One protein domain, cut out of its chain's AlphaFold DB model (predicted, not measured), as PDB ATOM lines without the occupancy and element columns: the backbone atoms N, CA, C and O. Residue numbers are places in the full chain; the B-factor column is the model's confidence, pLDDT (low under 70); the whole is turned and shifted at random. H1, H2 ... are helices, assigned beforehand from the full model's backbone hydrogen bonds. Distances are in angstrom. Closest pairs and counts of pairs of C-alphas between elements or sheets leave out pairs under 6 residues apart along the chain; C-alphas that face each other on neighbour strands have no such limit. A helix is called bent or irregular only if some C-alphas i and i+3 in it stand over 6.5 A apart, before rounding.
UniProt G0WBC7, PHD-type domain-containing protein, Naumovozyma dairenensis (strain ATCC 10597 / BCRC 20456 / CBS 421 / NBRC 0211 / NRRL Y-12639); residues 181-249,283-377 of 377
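What this domain is: This is residues 181 to 249 and 283 to 377 of the 377 residues of the protein "PHD-type domain-containing protein" of Naumovozyma dairenensis (strain ATCC 10597 / BCRC 20456 / CBS 421 / NBRC 0211 / NRRL Y-12639) (UniProt G0WBC7). Two long helices, H3 and H5, run side by side in opposite ways as a slender rod; H3 is bent but runs nearly straight, its arms at 20 degrees. Near one end the short helices H1 and H2 pack on the later part of H5, and at the other end H4 packs on H3b among long loops, residues 283 to 297 and 308 to 330, as a loose head. The printed part has 164 residues with five named helices, H1 to H5 in order along the chain, and no named strand, so the class is all helix. It is extended, with a radius of gyration of the C-alphas of 27.6 A and spans of 94 by 25 by 24 A.

How they stand to each other: H1, residues 181 to 184, touches residues 358 to 366 of H5, residues 331 to 376, the hub; the closest C-alphas are those of Ile 183 and Arg 362, 5.9 A apart. H2, residues 193 to 201, touches residues 364 to 368 of H5, closest at the C-alphas of Ile 200 and Leu 364, 6.6 A, at a shallow tilt of 26 degrees, opposite ways. H3, residues 204 to 247, was assigned as one helix by its hydrogen bonds but is bent: C-alphas 218 and 221 are 7.1 A apart, between arms H3a, residues 204 to 218, and H3b, residues 221 to 247. H3a touches residues 346 to 361 of H5, closest at the C-alphas of Val 206 and Leu 357, 6.2 A, at a shallow tilt of 28 degrees, opposite ways. H3b touches residues 332 to 347 of H5, closest at the C-alphas of Ala 224 and Val 343, 5.7 A, at a shallow tilt of 23 degrees, opposite ways. With residues 237 to 245, H3b touches H4, residues 298 to 307, closest at the C-alphas of Val 241 and Val 298, 5.9 A, at a steep tilt of 50 degrees, the same way. H4 and H5 are apart. Every O i to N i+4 pair is within hydrogen-bond range in H3a, H3b, H4 and H5; in H2 4 of 5 are, and H1 is too short for such a pair.

Where its parts are: H1 begins at C-alpha 181, (220.017, 234.326, 358.533). H3a is 21.0 A long, H3b 39.1 A, H4 14.6 A, H2 10.4 A and H1 4.8 A. H5, 67.8 A, runs from C-alpha 331 at (193.831, 196.121, 342.284) to C-alpha 376 at (242.663, 241.351, 355.129).

The domain as a whole: The C-alphas of Asp 310 and Ser 377, the two farthest apart, are 93.8 A apart. Residues 250 to 282 are not printed, and C-alphas 249 and 283 are 12.4 A apart across the cut. The link from H4 to H5 is long, with 23 residues. The mean pLDDT of the printed part is 76.2; 54 residues are under 70, among them 181 to 192 and 289 to 318.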
ATOM      1  N   GLU A 181     220.181 234.084 359.967       57.41
ATOM      2  CA  GLU A 181     220.017 234.326 358.533       57.41
ATOM      3  C   GLU A 181     221.311 234.795 357.872       57.41
ATOM      4  O   GLU A 181     221.383 234.848 356.651       57.41
ATOM      5  N   PHE A 182     222.338 235.155 358.644       64.19
ATOM      6  CA  PHE A 182     223.614 235.574 358.069       64.19
ATOM      7  C   PHE A 182     224.252 234.456 357.236       64.19
ATOM      8  O   PHE A 182     224.723 234.727 356.144       64.19
ATOM      9  N   ILE A 183     224.221 233.208 357.718       61.78
ATOM     10  CA  ILE A 183     224.826 232.057 357.024       61.78
ATOM     11  C   ILE A 183     223.897 231.518 355.919       61.78
ATOM     12  O   ILE A 183     224.362 230.901 354.963       61.78
ATOM     13  N   ASP A 184     222.586 231.742 356.053       63.31
ATOM     14  CA  ASP A 184     221.574 231.292 355.092       63.31
ATOM     15  C   ASP A 184     221.313 232.287 353.948       63.31
ATOM     16  O   ASP A 184     220.701 231.916 352.945       63.31
ATOM     17  N   LYS A 185     221.786 233.534 354.061       68.25
ATOM     18  CA  LYS A 185     221.747 234.518 352.974       68.25
ATOM     19  C   LYS A 185     222.802 234.194 351.917       68.25
ATOM     20  O   LYS A 185     223.882 233.685 352.215       68.25
ATOM     21  N   ASP A 186     222.487 234.496 350.658       66.69
ATOM     22  CA  ASP A 186     223.460 234.344 349.580       66.69
ATOM     23  C   ASP A 186     224.661 235.273 349.832       66.69
ATOM     24  O   ASP A 186     224.505 236.444 350.187       66.69
ATOM     25  N   VAL A 187     225.868 234.735 349.637       65.81
ATOM     26  CA  VAL A 187     227.123 235.463 349.859       65.81
ATOM     27  C   VAL A 187     227.137 236.742 349.006       65.81
ATOM     28  O   VAL A 187     226.971 236.652 347.783       65.81
ATOM     29  N   PRO A 188     227.370 237.930 349.597       67.75
ATOM     30  CA  PRO A 188     227.440 239.171 348.839       67.75
ATOM     31  C   PRO A 188     228.593 239.146 347.827       67.75
ATOM     32  O   PRO A 188     229.763 239.043 348.198       67.75
ATOM     33  N   LYS A 189     228.261 239.323 346.542       63.25
ATOM     34  CA  LYS A 189     229.233 239.439 345.434       63.25
ATOM     35  C   LYS A 189     230.162 240.656 345.557       63.25
ATOM     36  O   LYS A 189     231.180 240.728 344.880       63.25
ATOM     37  N   SER A 190     229.793 241.627 346.392       61.16
ATOM     38  CA  SER A 190     230.463 242.922 346.523       61.16
ATOM     39  C   SER A 190     231.770 242.890 347.318       61.16
ATOM     40  O   SER A 190     232.548 243.829 347.185       61.16
ATOM     41  N   LEU A 191     232.024 241.858 348.136       63.22
ATOM     42  CA  LEU A 191     233.256 241.796 348.937       63.22
ATOM     43  C   LEU A 191     234.482 241.378 348.107       63.22
ATOM     44  O   LEU A 191     235.530 242.002 348.232       63.22
ATOM     45  N   ASP A 192     234.370 240.341 347.273       67.50
ATOM     46  CA  ASP A 192     235.437 239.900 346.368       67.50
ATOM     47  C   ASP A 192     234.855 239.055 345.217       67.50
ATOM     48  O   ASP A 192     234.536 237.870 345.370       67.50
ATOM     49  N   ASN A 193     234.714 239.675 344.043       73.12
ATOM     50  CA  ASN A 193     234.055 239.061 342.887       73.12
ATOM     51  C   ASN A 193     234.854 237.871 342.304       73.12
ATOM     52  O   ASN A 193     234.265 236.896 341.843       73.12
ATOM     53  N   GLN A 194     236.191 237.888 342.391       74.12
ATOM     54  CA  GLN A 194     237.041 236.797 341.883       74.12
ATOM     55  C   GLN A 194     236.999 235.560 342.795       74.12
ATOM     56  O   GLN A 194     236.970 234.414 342.330       74.12
ATOM     57  N   LEU A 195     236.971 235.771 344.114       72.88
ATOM     58  CA  LEU A 195     236.796 234.686 345.086       72.88
ATOM     59  C   LEU A 195     235.389 234.078 345.011       72.88
ATOM     60  O   LEU A 195     235.248 232.861 345.124       72.88
ATOM     61  N   TYR A 196     234.364 234.898 344.763       76.38
ATOM     62  CA  TYR A 196     232.990 234.432 344.579       76.38
ATOM     63  C   TYR A 196     232.847 233.524 343.346       76.38
ATOM     64  O   TYR A 196     232.319 232.413 343.447       76.38
ATOM     65  N   GLU A 197     233.359 233.953 342.189       75.25
ATOM     66  CA  GLU A 197     233.284 233.169 340.949       75.25
ATOM     67  C   GLU A 197     234.051 231.841 341.047       75.25
ATOM     68  O   GLU A 197     233.568 230.798 340.604       75.25
ATOM     69  N   SER A 198     235.224 231.841 341.684       75.25
ATOM     70  CA  SER A 198     236.045 230.629 341.813       75.25
ATOM     71  C   SER A 198     235.495 229.600 342.806       75.25
ATOM     72  O   SER A 198     235.624 228.403 342.553       75.25
ATOM     73  N   LEU A 199     234.889 230.031 343.919       74.69
ATOM     74  CA  LEU A 199     234.439 229.127 344.987       74.69
ATOM     75  C   LEU A 199     232.961 228.769 344.929       74.69
ATOM     76  O   LEU A 199     232.606 227.653 345.293       74.69
ATOM     77  N   ILE A 200     232.104 229.705 344.528       73.94
ATOM     78  CA  ILE A 200     230.651 229.555 344.655       73.94
ATOM     79  C   ILE A 200     230.031 229.226 343.300       73.94
ATOM     80  O   ILE A 200     229.284 228.256 343.199       73.94
ATOM     81  N   ALA A 201     230.371 229.973 342.244       73.00
ATOM     82  CA  ALA A 201     229.795 229.745 340.913       73.00
ATOM     83  C   ALA A 201     230.296 228.442 340.255       73.00
ATOM     84  O   ALA A 201     229.538 227.743 339.582       73.00
ATOM     85  N   ASN A 202     231.559 228.077 340.494       76.19
ATOM     86  CA  ASN A 202     232.188 226.887 339.910       76.19
ATOM     87  C   ASN A 202     232.103 225.626 340.792       76.19
ATOM     88  O   ASN A 202     232.738 224.613 340.472       76.19
ATOM     89  N   ASP A 203     231.341 225.640 341.893       84.12
ATOM     90  CA  ASP A 203     231.233 224.460 342.753       84.12
ATOM     91  C   ASP A 203     230.484 223.326 342.038       84.12
ATOM     92  O   ASP A 203     229.283 223.386 341.766       84.12
ATOM     93  N   ARG A 204     231.218 222.247 341.744       83.75
ATOM     94  CA  ARG A 204     230.689 221.082 341.023       83.75
ATOM     95  C   ARG A 204     229.508 220.441 341.749       83.75
ATOM     96  O   ARG A 204     228.585 219.976 341.089       83.75
ATOM     97  N   LYS A 205     229.532 220.415 343.087       84.75
ATOM     98  CA  LYS A 205     228.511 219.735 343.892       84.75
ATOM     99  C   LYS A 205     227.210 220.531 343.925       84.75
ATOM    100  O   LYS A 205     226.148 219.933 343.794       84.75
ATOM    101  N   VAL A 206     227.283 221.855 344.055       86.19
ATOM    102  CA  VAL A 206     226.100 222.727 343.956       86.19
ATOM    103  C   VAL A 206     225.450 222.592 342.579       86.19
ATOM    104  O   VAL A 206     224.248 222.356 342.503       86.19
ATOM    105  N   ASN A 207     226.237 222.649 341.503       86.19
ATOM    106  CA  ASN A 207     225.712 222.522 340.141       86.19
ATOM    107  C   ASN A 207     225.104 221.133 339.868       86.19
ATOM    108  O   ASN A 207     224.055 221.033 339.233       86.19
ATOM    109  N   GLU A 208     225.710 220.060 340.390       89.62
ATOM    110  CA  GLU A 208     225.147 218.704 340.331       89.62
ATOM    111  C   GLU A 208     223.794 218.619 341.057       89.62
ATOM    112  O   GLU A 208     222.840 218.076 340.503       89.62
ATOM    113  N   LEU A 209     223.689 219.187 342.263       88.50
ATOM    114  CA  LEU A 209     222.455 219.187 343.057       88.50
ATOM    115  C   LEU A 209     221.344 220.022 342.406       88.50
ATOM    116  O   LEU A 209     220.199 219.583 342.386       88.50
ATOM    117  N   ILE A 210     221.673 221.181 341.824       88.38
ATOM    118  CA  ILE A 210     220.718 222.012 341.070       88.38
ATOM    119  C   ILE A 210     220.202 221.257 339.840       88.38
ATOM    120  O   ILE A 210     219.007 221.280 339.554       88.38
ATOM    121  N   ASN A 211     221.081 220.549 339.124       89.62
ATOM    122  CA  ASN A 211     220.673 219.734 337.981       89.62
ATOM    123  C   ASN A 211     219.790 218.548 338.411       89.62
ATOM    124  O   ASN A 211     218.787 218.243 337.777       89.62
ATOM    125  N   GLN A 212     220.114 217.886 339.525       87.69
ATOM    126  CA  GLN A 212     219.255 216.834 340.077       87.69
ATOM    127  C   GLN A 212     217.880 217.380 340.485       87.69
ATOM    128  O   GLN A 212     216.868 216.738 340.211       87.69
ATOM    129  N   GLN A 213     217.834 218.573 341.082       90.12
ATOM    130  CA  GLN A 213     216.588 219.251 341.429       90.12
ATOM    131  C   GLN A 213     215.744 219.555 340.184       90.12
ATOM    132  O   GLN A 213     214.558 219.223 340.161       90.12
ATOM    133  N   SER A 214     216.348 220.106 339.126       88.06
ATOM    134  CA  SER A 214     215.623 220.431 337.895       88.06
ATOM    135  C   SER A 214     215.070 219.184 337.198       88.06
ATOM    136  O   SER A 214     213.940 219.209 336.712       88.06
ATOM    137  N   ILE A 215     215.804 218.065 337.202       89.62
ATOM    138  CA  ILE A 215     215.339 216.776 336.658       89.62
ATOM    139  C   ILE A 215     214.093 216.271 337.403       89.62
ATOM    140  O   ILE A 215     213.170 215.736 336.782       89.62
ATOM    141  N   ILE A 216     214.046 216.443 338.725       87.19
ATOM    142  CA  ILE A 216     212.914 215.985 339.540       87.19
ATOM    143  C   ILE A 216     211.688 216.866 339.322       87.19
ATOM    144  O   ILE A 216     210.592 216.346 339.108       87.19
ATOM    145  N   GLU A 217     211.888 218.185 339.332       85.62
ATOM    146  CA  GLU A 217     210.825 219.181 339.178       85.62
ATOM    147  C   GLU A 217     210.203 219.151 337.777       85.62
ATOM    148  O   GLU A 217     208.984 219.215 337.642       85.62
ATOM    149  N   THR A 218     211.018 219.001 336.729       85.38
ATOM    150  CA  THR A 218     210.534 219.001 335.335       85.38
ATOM    151  C   THR A 218     210.107 217.622 334.836       85.38
ATOM    152  O   THR A 218     209.326 217.522 333.890       85.38
ATOM    153  N   GLY A 219     210.623 216.550 335.440       84.00
ATOM    154  CA  GLY A 219     210.512 215.200 334.899       84.00
ATOM    155  C   GLY A 219     209.716 214.251 335.777       84.00
ATOM    156  O   GLY A 219     208.634 213.808 335.396       84.00
ATOM    157  N   THR A 220     210.281 213.849 336.913       82.94
ATOM    158  CA  THR A 220     209.772 212.693 337.667       82.94
ATOM    159  C   THR A 220     208.514 213.011 338.462       82.94
ATOM    160  O   THR A 220     207.578 212.216 338.445       82.94
ATOM    161  N   LEU A 221     208.465 214.174 339.118       86.19
ATOM    162  CA  LEU A 221     207.325 214.587 339.933       86.19
ATOM    163  C   LEU A 221     206.042 214.813 339.107       86.19
ATOM    164  O   LEU A 221     205.017 214.236 339.473       86.19
ATOM    165  N   PRO A 222     206.056 215.569 337.985       88.00
ATOM    166  CA  PRO A 222     204.846 215.764 337.186       88.00
ATOM    167  C   PRO A 222     204.349 214.455 336.567       88.00
ATOM    168  O   PRO A 222     203.156 214.185 336.623       88.00
ATOM    169  N   LYS A 223     205.247 213.589 336.073       86.69
ATOM    170  CA  LYS A 223     204.867 212.277 335.516       86.69
ATOM    171  C   LYS A 223     204.249 211.350 336.563       86.69
ATOM    172  O   LYS A 223     203.331 210.599 336.247       86.69
ATOM    173  N   ALA A 224     204.749 211.372 337.799       84.81
ATOM    174  CA  ALA A 224     204.173 210.586 338.890       84.81
ATOM    175  C   ALA A 224     202.786 211.120 339.294       84.81
ATOM    176  O   ALA A 224     201.856 210.333 339.452       84.81
ATOM    177  N   LYS A 225     202.620 212.449 339.380       87.31
ATOM    178  CA  LYS A 225     201.330 213.094 339.690       87.31
ATOM    179  C   LYS A 225     200.287 212.877 338.590       87.31
ATOM    180  O   LYS A 225     199.146 212.552 338.898       87.31
ATOM    181  N   GLU A 226     200.690 212.948 337.323       87.69
ATOM    182  CA  GLU A 226     199.831 212.649 336.170       87.69
ATOM    183  C   GLU A 226     199.292 211.208 336.218       87.69
ATOM    184  O   GLU A 226     198.107 210.978 335.990       87.69
ATOM    185  N   ARG A 227     200.129 210.226 336.588       83.81
ATOM    186  CA  ARG A 227     199.693 208.823 336.749       83.81
ATOM    187  C   ARG A 227     198.645 208.648 337.844       83.81
ATOM    188  O   ARG A 227     197.720 207.856 337.661       83.81
ATOM    189  N   VAL A 228     198.789 209.361 338.963       87.69
ATOM    190  CA  VAL A 228     197.793 209.361 340.045       87.69
ATOM    191  C   VAL A 228     196.483 209.966 339.545       87.69
ATOM    192  O   VAL A 228     195.444 209.326 339.666       87.69
ATOM    193  N   GLU A 229     196.538 211.130 338.896       87.31
ATOM    194  CA  GLU A 229     195.350 211.825 338.390       87.31
ATOM    195  C   GLU A 229     194.582 210.988 337.352       87.31
ATOM    196  O   GLU A 229     193.352 210.904 337.390       87.31
ATOM    197  N   LEU A 230     195.291 210.321 336.437       85.19
ATOM    198  CA  LEU A 230     194.681 209.409 335.465       85.19
ATOM    199  C   LEU A 230     193.991 208.222 336.149       85.19
ATOM    200  O   LEU A 230     192.881 207.844 335.763       85.19
ATOM    201  N   LEU A 231     194.618 207.647 337.179       82.44
ATOM    202  CA  LEU A 231     194.044 206.526 337.917       82.44
ATOM    203  C   LEU A 231     192.830 206.952 338.755       82.44
ATOM    204  O   LEU A 231     191.841 206.224 338.790       82.44
ATOM    205  N   GLU A 232     192.863 208.126 339.381       84.50
ATOM    206  CA  GLU A 232     191.727 208.685 340.122       84.50
ATOM    207  C   GLU A 232     190.532 208.959 339.204       84.50
ATOM    208  O   GLU A 232     189.414 208.547 339.521       84.50
ATOM    209  N   LYS A 233     190.766 209.550 338.023       84.38
ATOM    210  CA  LYS A 233     189.730 209.722 336.986       84.38
ATOM    211  C   LYS A 233     189.122 208.384 336.565       84.38
ATOM    212  O   LYS A 233     187.911 208.288 336.368       84.38
ATOM    213  N   TYR A 234     189.937 207.337 336.456       82.31
ATOM    214  CA  TYR A 234     189.457 205.998 336.120       82.31
ATOM    215  C   TYR A 234     188.658 205.345 337.260       82.31
ATOM    216  O   TYR A 234     187.628 204.714 337.016       82.31
ATOM    217  N   ILE A 235     189.090 205.514 338.512       81.44
ATOM    218  CA  ILE A 235     188.357 205.037 339.694       81.44
ATOM    219  C   ILE A 235     186.997 205.737 339.797       81.44
ATOM    220  O   ILE A 235     185.994 205.074 340.077       81.44
ATOM    221  N   ASP A 236     186.942 207.043 339.529       83.44
ATOM    222  CA  ASP A 236     185.690 207.798 339.500       83.44
ATOM    223  C   ASP A 236     184.769 207.317 338.371       83.44
ATOM    224  O   ASP A 236     183.597 207.028 338.613       83.44
ATOM    225  N   TRP A 237     185.306 207.079 337.169       83.44
ATOM    226  CA  TRP A 237     184.551 206.466 336.071       83.44
ATOM    227  C   TRP A 237     183.962 205.098 336.466       83.44
ATOM    228  O   TRP A 237     182.767 204.867 336.282       83.44
ATOM    229  N   ILE A 238     184.746 204.213 337.099       78.25
ATOM    230  CA  ILE A 238     184.247 202.921 337.612       78.25
ATOM    231  C   ILE A 238     183.147 203.133 338.663       78.25
ATOM    232  O   ILE A 238     182.172 202.376 338.707       78.25
ATOM    233  N   SER A 239     183.295 204.129 339.537       78.69
ATOM    234  CA  SER A 239     182.291 204.472 340.546       78.69
ATOM    235  C   SER A 239     180.976 204.898 339.890       78.69
ATOM    236  O   SER A 239     179.927 204.348 340.224       78.69
ATOM    237  N   GLN A 240     181.033 205.785 338.893       79.75
ATOM    238  CA  GLN A 240     179.872 206.263 338.136       79.75
ATOM    239  C   GLN A 240     179.172 205.136 337.365       79.75
ATOM    240  O   GLN A 240     177.951 205.006 337.437       79.75
ATOM    241  N   VAL A 241     179.935 204.262 336.701       76.50
ATOM    242  CA  VAL A 241     179.408 203.064 336.027       76.50
ATOM    243  C   VAL A 241     178.693 202.149 337.031       76.50
ATOM    244  O   VAL A 241     177.575 201.695 336.795       76.50
ATOM    245  N   ASN A 242     179.293 201.916 338.201       77.25
ATOM    246  CA  ASN A 242     178.675 201.116 339.258       77.25
ATOM    247  C   ASN A 242     177.428 201.776 339.871       77.25
ATOM    248  O   ASN A 242     176.543 201.060 340.343       77.25
ATOM    249  N   ILE A 243     177.348 203.108 339.909       79.12
ATOM    250  CA  ILE A 243     176.154 203.834 340.362       79.12
ATOM    251  C   ILE A 243     175.013 203.611 339.367       79.12
ATOM    252  O   ILE A 243     173.970 203.109 339.786       79.12
ATOM    253  N   LYS A 244     175.244 203.834 338.066       74.62
ATOM    254  CA  LYS A 244     174.228 203.607 337.022       74.62
ATOM    255  C   LYS A 244     173.729 202.161 336.990       74.62
ATOM    256  O   LYS A 244     172.525 201.925 337.008       74.62
ATOM    257  N   PHE A 245     174.622 201.178 337.148       66.25
ATOM    258  CA  PHE A 245     174.218 199.769 337.268       66.25
ATOM    259  C   PHE A 245     173.308 199.448 338.461       66.25
ATOM    260  O   PHE A 245     172.632 198.415 338.456       66.25
ATOM    261  N   ASN A 246     173.316 200.275 339.507       66.12
ATOM    262  CA  ASN A 246     172.430 200.124 340.658       66.12
ATOM    263  C   ASN A 246     171.169 201.009 340.556       66.12
ATOM    264  O   ASN A 246     170.174 200.675 341.198       66.12
ATOM    265  N   GLU A 247     171.173 202.076 339.750       65.50
ATOM    266  CA  GLU A 247     169.994 202.907 339.451       65.50
ATOM    267  C   GLU A 247     168.982 202.160 338.565       65.50
ATOM    268  O   GLU A 247     167.803 202.102 338.918       65.50
ATOM    269  N   ASP A 248     169.438 201.441 337.532       55.97
ATOM    270  CA  ASP A 248     168.571 200.597 336.682       55.97
ATOM    271  C   ASP A 248     167.946 199.403 337.426       55.97
ATOM    272  O   ASP A 248     166.946 198.818 337.008       55.97
ATOM    273  N   GLN A 249     168.511 199.021 338.577       49.97
ATOM    274  CA  GLN A 249     167.928 198.001 339.458       49.97
ATOM    275  C   GLN A 249     166.867 198.572 340.411       49.97
ATOM    276  O   GLN A 249     166.084 197.802 340.968       49.97
ATOM    277  N   ARG A 283     178.740 195.276 341.897       64.50
ATOM    278  CA  ARG A 283     179.938 196.092 341.661       64.50
ATOM    279  C   ARG A 283     180.824 195.346 340.691       64.50
ATOM    280  O   ARG A 283     181.126 194.181 340.931       64.50
ATOM    281  N   ILE A 284     181.210 196.000 339.617       73.50
ATOM    282  CA  ILE A 284     182.111 195.455 338.614       73.50
ATOM    283  C   ILE A 284     183.559 195.635 339.082       73.50
ATOM    284  O   ILE A 284     183.897 196.631 339.718       73.50
ATOM    285  N   CYS A 285     184.407 194.648 338.786       73.00
ATOM    286  CA  CYS A 285     185.834 194.660 339.106       73.00
ATOM    287  C   CYS A 285     186.613 195.764 338.371       73.00
ATOM    288  O   CYS A 285     187.531 196.335 338.955       73.00
ATOM    289  N   GLY A 286     186.276 196.064 337.116       71.06
ATOM    290  CA  GLY A 286     186.793 197.227 336.393       71.06
ATOM    291  C   GLY A 286     188.283 197.177 336.040       71.06
ATOM    292  O   GLY A 286     188.828 198.194 335.651       71.06
ATOM    293  N   TYR A 287     188.975 196.043 336.191       74.81
ATOM    294  CA  TYR A 287     190.411 195.949 335.885       74.81
ATOM    295  C   TYR A 287     190.699 196.124 334.391       74.81
ATOM    296  O   TYR A 287     190.069 195.430 333.589       74.81
ATOM    297  N   ILE A 288     191.696 196.947 334.052       74.19
ATOM    298  CA  ILE A 288     192.273 197.091 332.708       74.19
ATOM    299  C   ILE A 288     193.802 196.946 332.772       74.19
ATOM    300  O   ILE A 288     194.433 197.291 333.770       74.19
ATOM    301  N   SER A 289     194.408 196.397 331.718       62.44
ATOM    302  CA  SER A 289     195.856 196.143 331.643       62.44
ATOM    303  C   SER A 289     196.684 197.349 331.189       62.44
ATOM    304  O   SER A 289     197.893 197.356 331.403       62.44
ATOM    305  N   ASN A 290     196.068 198.355 330.558       64.75
ATOM    306  CA  ASN A 290     196.743 199.575 330.117       64.75
ATOM    307  C   ASN A 290     195.832 200.792 330.348       64.75
ATOM    308  O   ASN A 290     194.713 200.820 329.845       64.75
ATOM    309  N   PHE A 291     196.298 201.768 331.130       60.50
ATOM    310  CA  PHE A 291     195.514 202.919 331.612       60.50
ATOM    311  C   PHE A 291     195.698 204.183 330.761       60.50
ATOM    312  O   PHE A 291     195.400 205.282 331.215       60.50
ATOM    313  N   THR A 292     196.247 204.057 329.552       56.94
ATOM    314  CA  THR A 292     196.659 205.213 328.745       56.94
ATOM    315  C   THR A 292     195.493 206.062 328.234       56.94
ATOM    316  O   THR A 292     195.696 207.251 328.029       56.94
ATOM    317  N   GLU A 293     194.284 205.507 328.080       58.03
ATOM    318  CA  GLU A 293     193.088 206.253 327.657       58.03
ATOM    319  C   GLU A 293     191.815 205.694 328.317       58.03
ATOM    320  O   GLU A 293     191.710 204.493 328.579       58.03
ATOM    321  N   LEU A 294     190.840 206.572 328.593       59.91
ATOM    322  CA  LEU A 294     189.516 206.182 329.089       59.91
ATOM    323  C   LEU A 294     188.777 205.382 327.998       59.91
ATOM    324  O   LEU A 294     188.606 205.913 326.901       59.91
ATOM    325  N   PRO A 295     188.298 204.151 328.274       56.59
ATOM    326  CA  PRO A 295     187.742 203.278 327.237       56.59
ATOM    327  C   PRO A 295     186.521 203.845 326.494       56.59
ATOM    328  O   PRO A 295     186.397 203.638 325.289       56.59
ATOM    329  N   SER A 296     185.607 204.550 327.180       57.72
ATOM    330  CA  SER A 296     184.387 205.115 326.575       57.72
ATOM    331  C   SER A 296     183.578 205.996 327.552       57.72
ATOM    332  O   SER A 296     183.800 205.993 328.765       57.72
ATOM    333  N   SER A 297     182.619 206.769 327.015       66.94
ATOM    334  CA  SER A 297     181.595 207.461 327.819       66.94
ATOM    335  C   SER A 297     180.762 206.445 328.606       66.94
ATOM    336  O   SER A 297     180.392 205.405 328.061       66.94
ATOM    337  N   VAL A 298     180.445 206.774 329.863       62.72
ATOM    338  CA  VAL A 298     179.720 205.914 330.816       62.72
ATOM    339  C   VAL A 298     178.442 205.333 330.197       62.72
ATOM    340  O   VAL A 298     178.174 204.151 330.373       62.72
ATOM    341  N   ASP A 299     177.688 206.129 329.435       63.66
ATOM    342  CA  ASP A 299     176.418 205.704 328.824       63.66
ATOM    343  C   ASP A 299     176.605 204.662 327.715       63.66
ATOM    344  O   ASP A 299     175.937 203.633 327.712       63.66
ATOM    345  N   LYS A 300     177.599 204.860 326.839       68.31
ATOM    346  CA  LYS A 300     177.913 203.912 325.755       68.31
ATOM    347  C   LYS A 300     178.425 202.577 326.296       68.31
ATOM    348  O   LYS A 300     178.134 201.525 325.740       68.31
ATOM    349  N   PHE A 301     179.175 202.619 327.397       69.12
ATOM    350  CA  PHE A 301     179.683 201.416 328.052       69.12
ATOM    351  C   PHE A 301     178.568 200.600 328.723       69.12
ATOM    352  O   PHE A 301     178.604 199.370 328.705       69.12
ATOM    353  N   VAL A 302     177.573 201.273 329.314       65.44
ATOM    354  CA  VAL A 302     176.401 200.610 329.907       65.44
ATOM    355  C   VAL A 302     175.535 199.983 328.813       65.44
ATOM    356  O   VAL A 302     175.187 198.812 328.941       65.44
ATOM    357  N   GLU A 303     175.282 200.694 327.711       67.25
ATOM    358  CA  GLU A 303     174.542 200.169 326.551       67.25
ATOM    359  C   GLU A 303     175.208 198.910 325.958       67.25
ATOM    360  O   GLU A 303     174.546 197.888 325.761       67.25
ATOM    361  N   GLU A 304     176.529 198.929 325.741       67.12
ATOM    362  CA  GLU A 304     177.274 197.758 325.247       67.12
ATOM    363  C   GLU A 304     177.268 196.583 326.235       67.12
ATOM    364  O   GLU A 304     177.250 195.417 325.834       67.12
ATOM    365  N   TYR A 305     177.261 196.863 327.539       67.31
ATOM    366  CA  TYR A 305     177.160 195.820 328.552       67.31
ATOM    367  C   TYR A 305     175.774 195.168 328.591       67.31
ATOM    368  O   TYR A 305     175.678 193.955 328.789       67.31
ATOM    369  N   GLU A 306     174.701 195.938 328.406       64.56
ATOM    370  CA  GLU A 306     173.343 195.390 328.348       64.56
ATOM    371  C   GLU A 306     173.127 194.507 327.114       64.56
ATOM    372  O   GLU A 306     172.483 193.464 327.231       64.56
ATOM    373  N   LEU A 307     173.743 194.864 325.982       62.56
ATOM    374  CA  LEU A 307     173.737 194.077 324.743       62.56
ATOM    375  C   LEU A 307     174.445 192.718 324.880       62.56
ATOM    376  O   LEU A 307     173.991 191.737 324.298       62.56
ATOM    377  N   HIS A 308     175.523 192.638 325.667       60.81
ATOM    378  CA  HIS A 308     176.352 191.428 325.821       60.81
ATOM    379  C   HIS A 308     176.163 190.695 327.162       60.81
ATOM    380  O   HIS A 308     176.948 189.811 327.524       60.81
ATOM    381  N   LYS A 309     175.117 191.040 327.920       56.38
ATOM    382  CA  LYS A 309     174.825 190.495 329.257       56.38
ATOM    383  C   LYS A 309     174.620 188.974 329.276       56.38
ATOM    384  O   LYS A 309     174.909 188.345 330.299       56.38
ATOM    385  N   ASP A 310     174.169 188.399 328.162       52.25
ATOM    386  CA  ASP A 310     173.856 186.970 328.020       52.25
ATOM    387  C   ASP A 310     175.009 186.136 327.417       52.25
ATOM    388  O   ASP A 310     174.985 184.908 327.502       52.25
ATOM    389  N   ASP A 311     176.073 186.772 326.909       57.72
ATOM    390  CA  ASP A 311     177.179 186.090 326.208       57.72
ATOM    391  C   ASP A 311     178.249 185.496 327.145       57.72
ATOM    392  O   ASP A 311     179.213 184.866 326.706       57.72
ATOM    393  N   GLY A 312     178.129 185.704 328.461       57.50
ATOM    394  CA  GLY A 312     179.084 185.173 329.443       57.50
ATOM    395  C   GLY A 312     180.507 185.743 329.319       57.50
ATOM    396  O   GLY A 312     181.452 185.165 329.872       57.50
ATOM    397  N   LEU A 313     180.681 186.870 328.617       60.72
ATOM    398  CA  LEU A 313     181.983 187.495 328.398       60.72
ATOM    399  C   LEU A 313     182.619 187.954 329.717       60.72
ATOM    400  O   LEU A 313     182.029 188.655 330.539       60.72
ATOM    401  N   THR A 314     183.880 187.573 329.923       59.62
ATOM    402  CA  THR A 314     184.636 187.918 331.136       59.62
ATOM    403  C   THR A 314     185.287 189.300 331.090       59.62
ATOM    404  O   THR A 314     185.700 189.814 332.133       59.62
ATOM    405  N   THR A 315     185.389 189.883 329.897       66.88
ATOM    406  CA  THR A 315     186.038 191.166 329.606       66.88
ATOM    407  C   THR A 315     185.303 191.854 328.459       66.88
ATOM    408  O   THR A 315     185.111 191.220 327.425       66.88
ATOM    409  N   LEU A 316     184.947 193.129 328.611       61.06
ATOM    410  CA  LEU A 316     184.396 193.985 327.549       61.06
ATOM    411  C   LEU A 316     185.308 195.199 327.412       61.06
ATOM    412  O   LEU A 316     185.707 195.763 328.428       61.06
ATOM    413  N   GLN A 317     185.698 195.553 326.184       59.75
ATOM    414  CA  GLN A 317     186.659 196.637 325.918       59.75
ATOM    415  C   GLN A 317     187.934 196.549 326.790       59.75
ATOM    416  O   GLN A 317     188.434 197.551 327.289       59.75
ATOM    417  N   SER A 318     188.450 195.331 327.021       67.50
ATOM    418  CA  SER A 318     189.575 195.008 327.929       67.50
ATOM    419  C   SER A 318     189.356 195.277 329.431       67.50
ATOM    420  O   SER A 318     190.252 195.018 330.236       67.50
ATOM    421  N   VAL A 319     188.151 195.692 329.828       73.00
ATOM    422  CA  VAL A 319     187.738 195.912 331.218       73.00
ATOM    423  C   VAL A 319     187.100 194.645 331.792       73.00
ATOM    424  O   VAL A 319     186.206 194.037 331.201       73.00
ATOM    425  N   CYS A 320     187.546 194.219 332.973       75.56
ATOM    426  CA  CYS A 320     187.021 193.036 333.655       75.56
ATOM    427  C   CYS A 320     185.638 193.300 334.274       75.56
ATOM    428  O   CYS A 320     185.532 193.969 335.304       75.56
ATOM    429  N   ILE A 321     184.588 192.673 333.732       70.25
ATOM    430  CA  ILE A 321     183.203 192.923 334.170       70.25
ATOM    431  C   ILE A 321     182.742 192.037 335.347       70.25
ATOM    432  O   ILE A 321     181.646 192.172 335.888       70.25
ATOM    433  N   LYS A 322     183.584 191.100 335.795       70.00
ATOM    434  CA  LYS A 322     183.209 190.152 336.857       70.00
ATOM    435  C   LYS A 322     182.833 190.872 338.155       70.00
ATOM    436  O   LYS A 322     183.604 191.680 338.666       70.00
ATOM    437  N   THR A 323     181.690 190.498 338.733       64.25
ATOM    438  CA  THR A 323     181.155 191.092 339.973       64.25
ATOM    439  C   THR A 323     181.916 190.689 341.241       64.25
ATOM    440  O   THR A 323     181.867 191.379 342.256       64.25
ATOM    441  N   ARG A 324     182.633 189.559 341.201       61.53
ATOM    442  CA  ARG A 324     183.571 189.102 342.241       61.53
ATOM    443  C   ARG A 324     184.769 188.428 341.582       61.53
ATOM    444  O   ARG A 324     184.757 187.224 341.338       61.53
ATOM    445  N   CYS A 325     185.791 189.209 341.245       69.44
ATOM    446  CA  CYS A 325     187.023 188.681 340.668       69.44
ATOM    447  C   CYS A 325     188.070 188.455 341.767       69.44
ATOM    448  O   CYS A 325     188.585 189.414 342.326       69.44
ATOM    449  N   ILE A 326     188.420 187.195 342.045       70.00
ATOM    450  CA  ILE A 326     189.493 186.853 343.001       70.00
ATOM    451  C   ILE A 326     190.873 187.245 342.443       70.00
ATOM    452  O   ILE A 326     191.766 187.604 343.201       70.00
ATOM    453  N   LYS A 327     191.047 187.224 341.113       71.38
ATOM    454  CA  LYS A 327     192.334 187.522 340.457       71.38
ATOM    455  C   LYS A 327     192.757 188.990 340.563       71.38
ATOM    456  O   LYS A 327     193.946 189.268 340.531       71.38
ATOM    457  N   HIS A 328     191.801 189.910 340.680       69.19
ATOM    458  CA  HIS A 328     192.053 191.352 340.743       69.19
ATOM    459  C   HIS A 328     191.339 191.947 341.963       69.19
ATOM    460  O   HIS A 328     190.631 192.943 341.863       69.19
ATOM    461  N   SER A 329     191.445 191.300 343.123       71.19
ATOM    462  CA  SER A 329     190.920 191.891 344.356       71.19
ATOM    463  C   SER A 329     191.703 193.165 344.670       71.19
ATOM    464  O   SER A 329     192.927 193.126 344.675       71.19
ATOM    465  N   GLU A 330     191.005 194.280 344.902       76.31
ATOM    466  CA  GLU A 330     191.594 195.553 345.369       76.31
ATOM    467  C   GLU A 330     192.723 196.119 344.487       76.31
ATOM    468  O   GLU A 330     193.514 196.951 344.930       76.31
ATOM    469  N   TRP A 331     192.776 195.715 343.213       80.69
ATOM    470  CA  TRP A 331     193.831 196.121 342.284       80.69
ATOM    471  C   TRP A 331     193.943 197.650 342.157       80.69
ATOM    472  O   TRP A 331     195.048 198.162 342.009       80.69
ATOM    473  N   SER A 332     192.818 198.374 342.244       79.12
ATOM    474  CA  SER A 332     192.767 199.835 342.150       79.12
ATOM    475  C   SER A 332     193.381 200.513 343.372       79.12
ATOM    476  O   SER A 332     194.156 201.448 343.210       79.12
ATOM    477  N   SER A 333     193.100 200.002 344.577       81.56
ATOM    478  CA  SER A 333     193.700 200.490 345.826       81.56
ATOM    479  C   SER A 333     195.199 200.209 345.844       81.56
ATOM    480  O   SER A 333     195.986 201.121 346.047       81.56
ATOM    481  N   MET A 334     195.612 198.976 345.530       85.44
ATOM    482  CA  MET A 334     197.031 198.603 345.517       85.44
ATOM    483  C   MET A 334     197.847 199.365 344.465       85.44
ATOM    484  O   MET A 334     199.034 199.625 344.664       85.44
ATOM    485  N   LEU A 335     197.243 199.678 343.313       84.31
ATOM    486  CA  LEU A 335     197.901 200.456 342.268       84.31
ATOM    487  C   LEU A 335     197.981 201.941 342.639       84.31
ATOM    488  O   LEU A 335     199.019 202.557 342.409       84.31
ATOM    489  N   LEU A 336     196.927 202.487 343.251       86.06
ATOM    490  CA  LEU A 336     196.921 203.852 343.767       86.06
ATOM    491  C   LEU A 336     197.970 204.024 344.868       86.06
ATOM    492  O   LEU A 336     198.789 204.931 344.775       86.06
ATOM    493  N   ASP A 337     198.023 203.105 345.833       87.75
ATOM    494  CA  ASP A 337     199.028 203.106 346.900       87.75
ATOM    495  C   ASP A 337     200.453 203.088 346.331       87.75
ATOM    496  O   ASP A 337     201.330 203.799 346.816       87.75
ATOM    497  N   ARG A 338     200.690 202.325 345.256       89.31
ATOM    498  CA  ARG A 338     201.989 202.292 344.571       89.31
ATOM    499  C   ARG A 338     202.348 203.639 343.942       89.31
ATOM    500  O   ARG A 338     203.476 204.090 344.107       89.31
ATOM    501  N   TYR A 339     201.422 204.280 343.230       87.75
ATOM    502  CA  TYR A 339     201.689 205.586 342.620       87.75
ATOM    503  C   TYR A 339     201.829 206.699 343.663       87.75
ATOM    504  O   TYR A 339     202.693 207.560 343.516       87.75
ATOM    505  N   LEU A 340     201.057 206.652 344.750       88.69
ATOM    506  CA  LEU A 340     201.221 207.568 345.879       88.69
ATOM    507  C   LEU A 340     202.594 207.402 346.540       88.69
ATOM    508  O   LEU A 340     203.255 208.399 346.819       88.69
ATOM    509  N   GLN A 341     203.071 206.165 346.710       91.06
ATOM    510  CA  GLN A 341     204.437 205.903 347.174       91.06
ATOM    511  C   GLN A 341     205.496 206.456 346.207       91.06
ATOM    512  O   GLN A 341     206.490 207.016 346.662       91.06
ATOM    513  N   GLU A 342     205.306 206.341 344.887       89.06
ATOM    514  CA  GLU A 342     206.217 206.945 343.898       89.06
ATOM    515  C   GLU A 342     206.289 208.474 344.039       89.06
ATOM    516  O   GLU A 342     207.383 209.041 343.995       89.06
ATOM    517  N   VAL A 343     205.147 209.140 344.251       90.50
ATOM    518  CA  VAL A 343     205.086 210.590 344.498       90.50
ATOM    519  C   VAL A 343     205.796 210.946 345.801       90.50
ATOM    520  O   VAL A 343     206.666 211.815 345.804       90.50
ATOM    521  N   GLU A 344     205.492 210.239 346.888       91.00
ATOM    522  CA  GLU A 344     206.085 210.497 348.199       91.00
ATOM    523  C   GLU A 344     207.613 210.316 348.176       91.00
ATOM    524  O   GLU A 344     208.360 211.118 348.737       91.00
ATOM    525  N   LEU A 345     208.114 209.290 347.480       91.38
ATOM    526  CA  LEU A 345     209.551 209.079 347.294       91.38
ATOM    527  C   LEU A 345     210.205 210.224 346.513       91.38
ATOM    528  O   LEU A 345     211.308 210.647 346.870       91.38
ATOM    529  N   ALA A 346     209.545 210.733 345.469       88.69
ATOM    530  CA  ALA A 346     210.041 211.865 344.692       88.69
ATOM    531  C   ALA A 346     210.086 213.159 345.527       88.69
ATOM    532  O   ALA A 346     211.086 213.877 345.472       88.69
ATOM    533  N   GLU A 347     209.060 213.421 346.341       90.44
ATOM    534  CA  GLU A 347     208.992 214.588 347.235       90.44
ATOM    535  C   GLU A 347     210.063 214.516 348.333       90.44
ATOM    536  O   GLU A 347     210.854 215.448 348.486       90.44
ATOM    537  N   ARG A 348     210.219 213.366 349.002       93.12
ATOM    538  CA  ARG A 348     211.309 213.153 349.978       93.12
ATOM    539  C   ARG A 348     212.693 213.330 349.349       93.12
ATOM    540  O   ARG A 348     213.622 213.823 349.993       93.12
ATOM    541  N   HIS A 349     212.871 212.905 348.098       89.69
ATOM    542  CA  HIS A 349     214.132 213.088 347.382       89.69
ATOM    543  C   HIS A 349     214.396 214.570 347.062       89.69
ATOM    544  O   HIS A 349     215.533 215.028 347.203       89.69
ATOM    545  N   GLN A 350     213.358 215.336 346.710       90.75
ATOM    546  CA  GLN A 350     213.442 216.786 346.517       90.75
ATOM    547  C   GLN A 350     213.831 217.507 347.817       90.75
ATOM    548  O   GLN A 350     214.787 218.284 347.817       90.75
ATOM    549  N   GLU A 351     213.168 217.200 348.935       90.81
ATOM    550  CA  GLU A 351     213.494 217.759 350.257       90.81
ATOM    551  C   GLU A 351     214.943 217.457 350.660       90.81
ATOM    552  O   GLU A 351     215.688 218.333 351.110       90.81
ATOM    553  N   ARG A 352     215.391 216.214 350.434       93.94
ATOM    554  CA  ARG A 352     216.779 215.811 350.685       93.94
ATOM    555  C   ARG A 352     217.765 216.641 349.861       93.94
ATOM    556  O   ARG A 352     218.787 217.064 350.401       93.94
ATOM    557  N   ILE A 353     217.499 216.863 348.573       90.94
ATOM    558  CA  ILE A 353     218.374 217.675 347.714       90.94
ATOM    559  C   ILE A 353     218.414 219.125 348.193       90.94
ATOM    560  O   ILE A 353     219.505 219.690 348.282       90.94
ATOM    561  N   GLN A 354     217.273 219.706 348.568       89.56
ATOM    562  CA  GLN A 354     217.214 221.064 349.115       89.56
ATOM    563  C   GLN A 354     218.064 221.197 350.387       89.56
ATOM    564  O   GLN A 354     218.871 222.124 350.495       89.56
ATOM    565  N   LEU A 355     217.974 220.229 351.304       90.62
ATOM    566  CA  LEU A 355     218.795 220.203 352.517       90.62
ATOM    567  C   LEU A 355     220.296 220.087 352.200       90.62
ATOM    568  O   LEU A 355     221.122 220.774 352.811       90.62
ATOM    569  N   LEU A 356     220.667 219.231 351.244       90.81
ATOM    570  CA  LEU A 356     222.059 219.079 350.804       90.81
ATOM    571  C   LEU A 356     222.589 220.364 350.159       90.81
ATOM    572  O   LEU A 356     223.727 220.756 350.424       90.81
ATOM    573  N   LEU A 357     221.762 221.040 349.360       88.25
ATOM    574  CA  LEU A 357     222.095 222.301 348.708       88.25
ATOM    575  C   LEU A 357     222.294 223.409 349.743       88.25
ATOM    576  O   LEU A 357     223.320 224.089 349.710       88.25
ATOM    577  N   GLN A 358     221.386 223.538 350.714       86.81
ATOM    578  CA  GLN A 358     221.533 224.487 351.817       86.81
ATOM    579  C   GLN A 358     222.802 224.200 352.626       86.81
ATOM    580  O   GLN A 358     223.614 225.095 352.846       86.81
ATOM    581  N   THR A 359     223.039 222.943 353.002       87.88
ATOM    582  CA  THR A 359     224.239 222.547 353.755       87.88
ATOM    583  C   THR A 359     225.519 222.886 352.992       87.88
ATOM    584  O   THR A 359     226.461 223.433 353.570       87.88
ATOM    585  N   ARG A 360     225.560 222.617 351.680       87.69
ATOM    586  CA  ARG A 360     226.721 222.940 350.844       87.69
ATOM    587  C   ARG A 360     226.917 224.449 350.698       87.69
ATOM    588  O   ARG A 360     228.048 224.912 350.826       87.69
ATOM    589  N   LYS A 361     225.841 225.218 350.504       84.94
ATOM    590  CA  LYS A 361     225.889 226.688 350.491       84.94
ATOM    591  C   LYS A 361     226.462 227.243 351.796       84.94
ATOM    592  O   LYS A 361     227.373 228.060 351.742       84.94
ATOM    593  N   ARG A 362     226.017 226.740 352.954       84.38
ATOM    594  CA  ARG A 362     226.549 227.143 354.271       84.38
ATOM    595  C   ARG A 362     228.049 226.856 354.403       84.38
ATOM    596  O   ARG A 362     228.795 227.700 354.890       84.38
ATOM    597  N   GLN A 363     228.514 225.692 353.938       86.50
ATOM    598  CA  GLN A 363     229.949 225.371 353.924       86.50
ATOM    599  C   GLN A 363     230.750 226.353 353.061       86.50
ATOM    600  O   GLN A 363     231.789 226.844 353.496       86.50
ATOM    601  N   LEU A 364     230.265 226.651 351.852       84.75
ATOM    602  CA  LEU A 364     230.911 227.607 350.950       84.75
ATOM    603  C   LEU A 364     230.903 229.027 351.527       84.75
ATOM    604  O   LEU A 364     231.900 229.734 351.411       84.75
ATOM    605  N   HIS A 365     229.819 229.414 352.200       83.50
ATOM    606  CA  HIS A 365     229.703 230.684 352.908       83.50
ATOM    607  C   HIS A 365     230.817 230.827 353.955       83.50
ATOM    608  O   HIS A 365     231.565 231.801 353.932       83.50
ATOM    609  N   ILE A 366     231.009 229.823 354.818       83.50
ATOM    610  CA  ILE A 366     232.090 229.818 355.820       83.50
ATOM    611  C   ILE A 366     233.467 229.913 355.144       83.50
ATOM    612  O   ILE A 366     234.265 230.778 355.496       83.50
ATOM    613  N   GLN A 367     233.725 229.089 354.123       83.62
ATOM    614  CA  GLN A 367     235.006 229.090 353.401       83.62
ATOM    615  C   GLN A 367     235.315 230.431 352.727       83.62
ATOM    616  O   GLN A 367     236.475 230.845 352.677       83.62
ATOM    617  N   TYR A 368     234.296 231.111 352.199       83.25
ATOM    618  CA  TYR A 368     234.450 232.428 351.597       83.25
ATOM    619  C   TYR A 368     234.902 233.457 352.639       83.25
ATOM    620  O   TYR A 368     235.929 234.106 352.447       83.25
ATOM    621  N   TYR A 369     234.210 233.549 353.779       80.31
ATOM    622  CA  TYR A 369     234.567 234.500 354.839       80.31
ATOM    623  C   TYR A 369     235.919 234.190 355.499       80.31
ATOM    624  O   TYR A 369     236.678 235.115 355.795       80.31
ATOM    625  N   GLU A 370     236.285 232.917 355.663       83.75
ATOM    626  CA  GLU A 370     237.627 232.530 356.123       83.75
ATOM    627  C   GLU A 370     238.735 233.009 355.175       83.75
ATOM    628  O   GLU A 370     239.810 233.411 355.617       83.75
ATOM    629  N   LYS A 371     238.508 232.967 353.858       82.44
ATOM    630  CA  LYS A 371     239.500 233.447 352.888       82.44
ATOM    631  C   LYS A 371     239.533 234.967 352.782       82.44
ATOM    632  O   LYS A 371     240.615 235.522 352.616       82.44
ATOM    633  N   VAL A 372     238.386 235.633 352.903       80.38
ATOM    634  CA  VAL A 372     238.311 237.101 352.937       80.38
ATOM    635  C   VAL A 372     239.056 237.645 354.157       80.38
ATOM    636  O   VAL A 372     239.886 238.536 354.010       80.38
ATOM    637  N   THR A 373     238.831 237.071 355.342       78.44
ATOM    638  CA  THR A 373     239.529 237.482 356.575       78.44
ATOM    639  C   THR A 373     241.040 237.262 356.485       78.44
ATOM    640  O   THR A 373     241.796 238.180 356.785       78.44
ATOM    641  N   LYS A 374     241.492 236.112 355.965       77.25
ATOM    642  CA  LYS A 374     242.923 235.833 355.719       77.25
ATOM    643  C   LYS A 374     243.593 236.754 354.695       77.25
ATOM    644  O   LYS A 374     244.811 236.824 354.673       77.25
ATOM    645  N   LYS A 375     242.826 237.384 353.800       72.00
ATOM    646  CA  LYS A 375     243.342 238.343 352.808       72.00
ATOM    647  C   LYS A 375     243.424 239.768 353.372       72.00
ATOM    648  O   LYS A 375     244.120 240.599 352.800       72.00
ATOM    649  N   GLN A 376     242.680 240.054 354.444       60.28
ATOM    650  CA  GLN A 376     242.663 241.351 355.129       60.28
ATOM    651  C   GLN A 376     243.675 241.437 356.286       60.28
ATOM    652  O   GLN A 376     244.076 242.546 356.633       60.28
ATOM    653  N   SER A 377     244.071 240.296 356.868       52.19
ATOM    654  CA  SER A 377     245.231 240.148 357.765       52.19
ATOM    655  C   SER A 377     246.535 240.073 356.984       52.19
ATOM    656  O   SER A 377     247.529 240.674 357.438       52.19
TER     657      SER A 377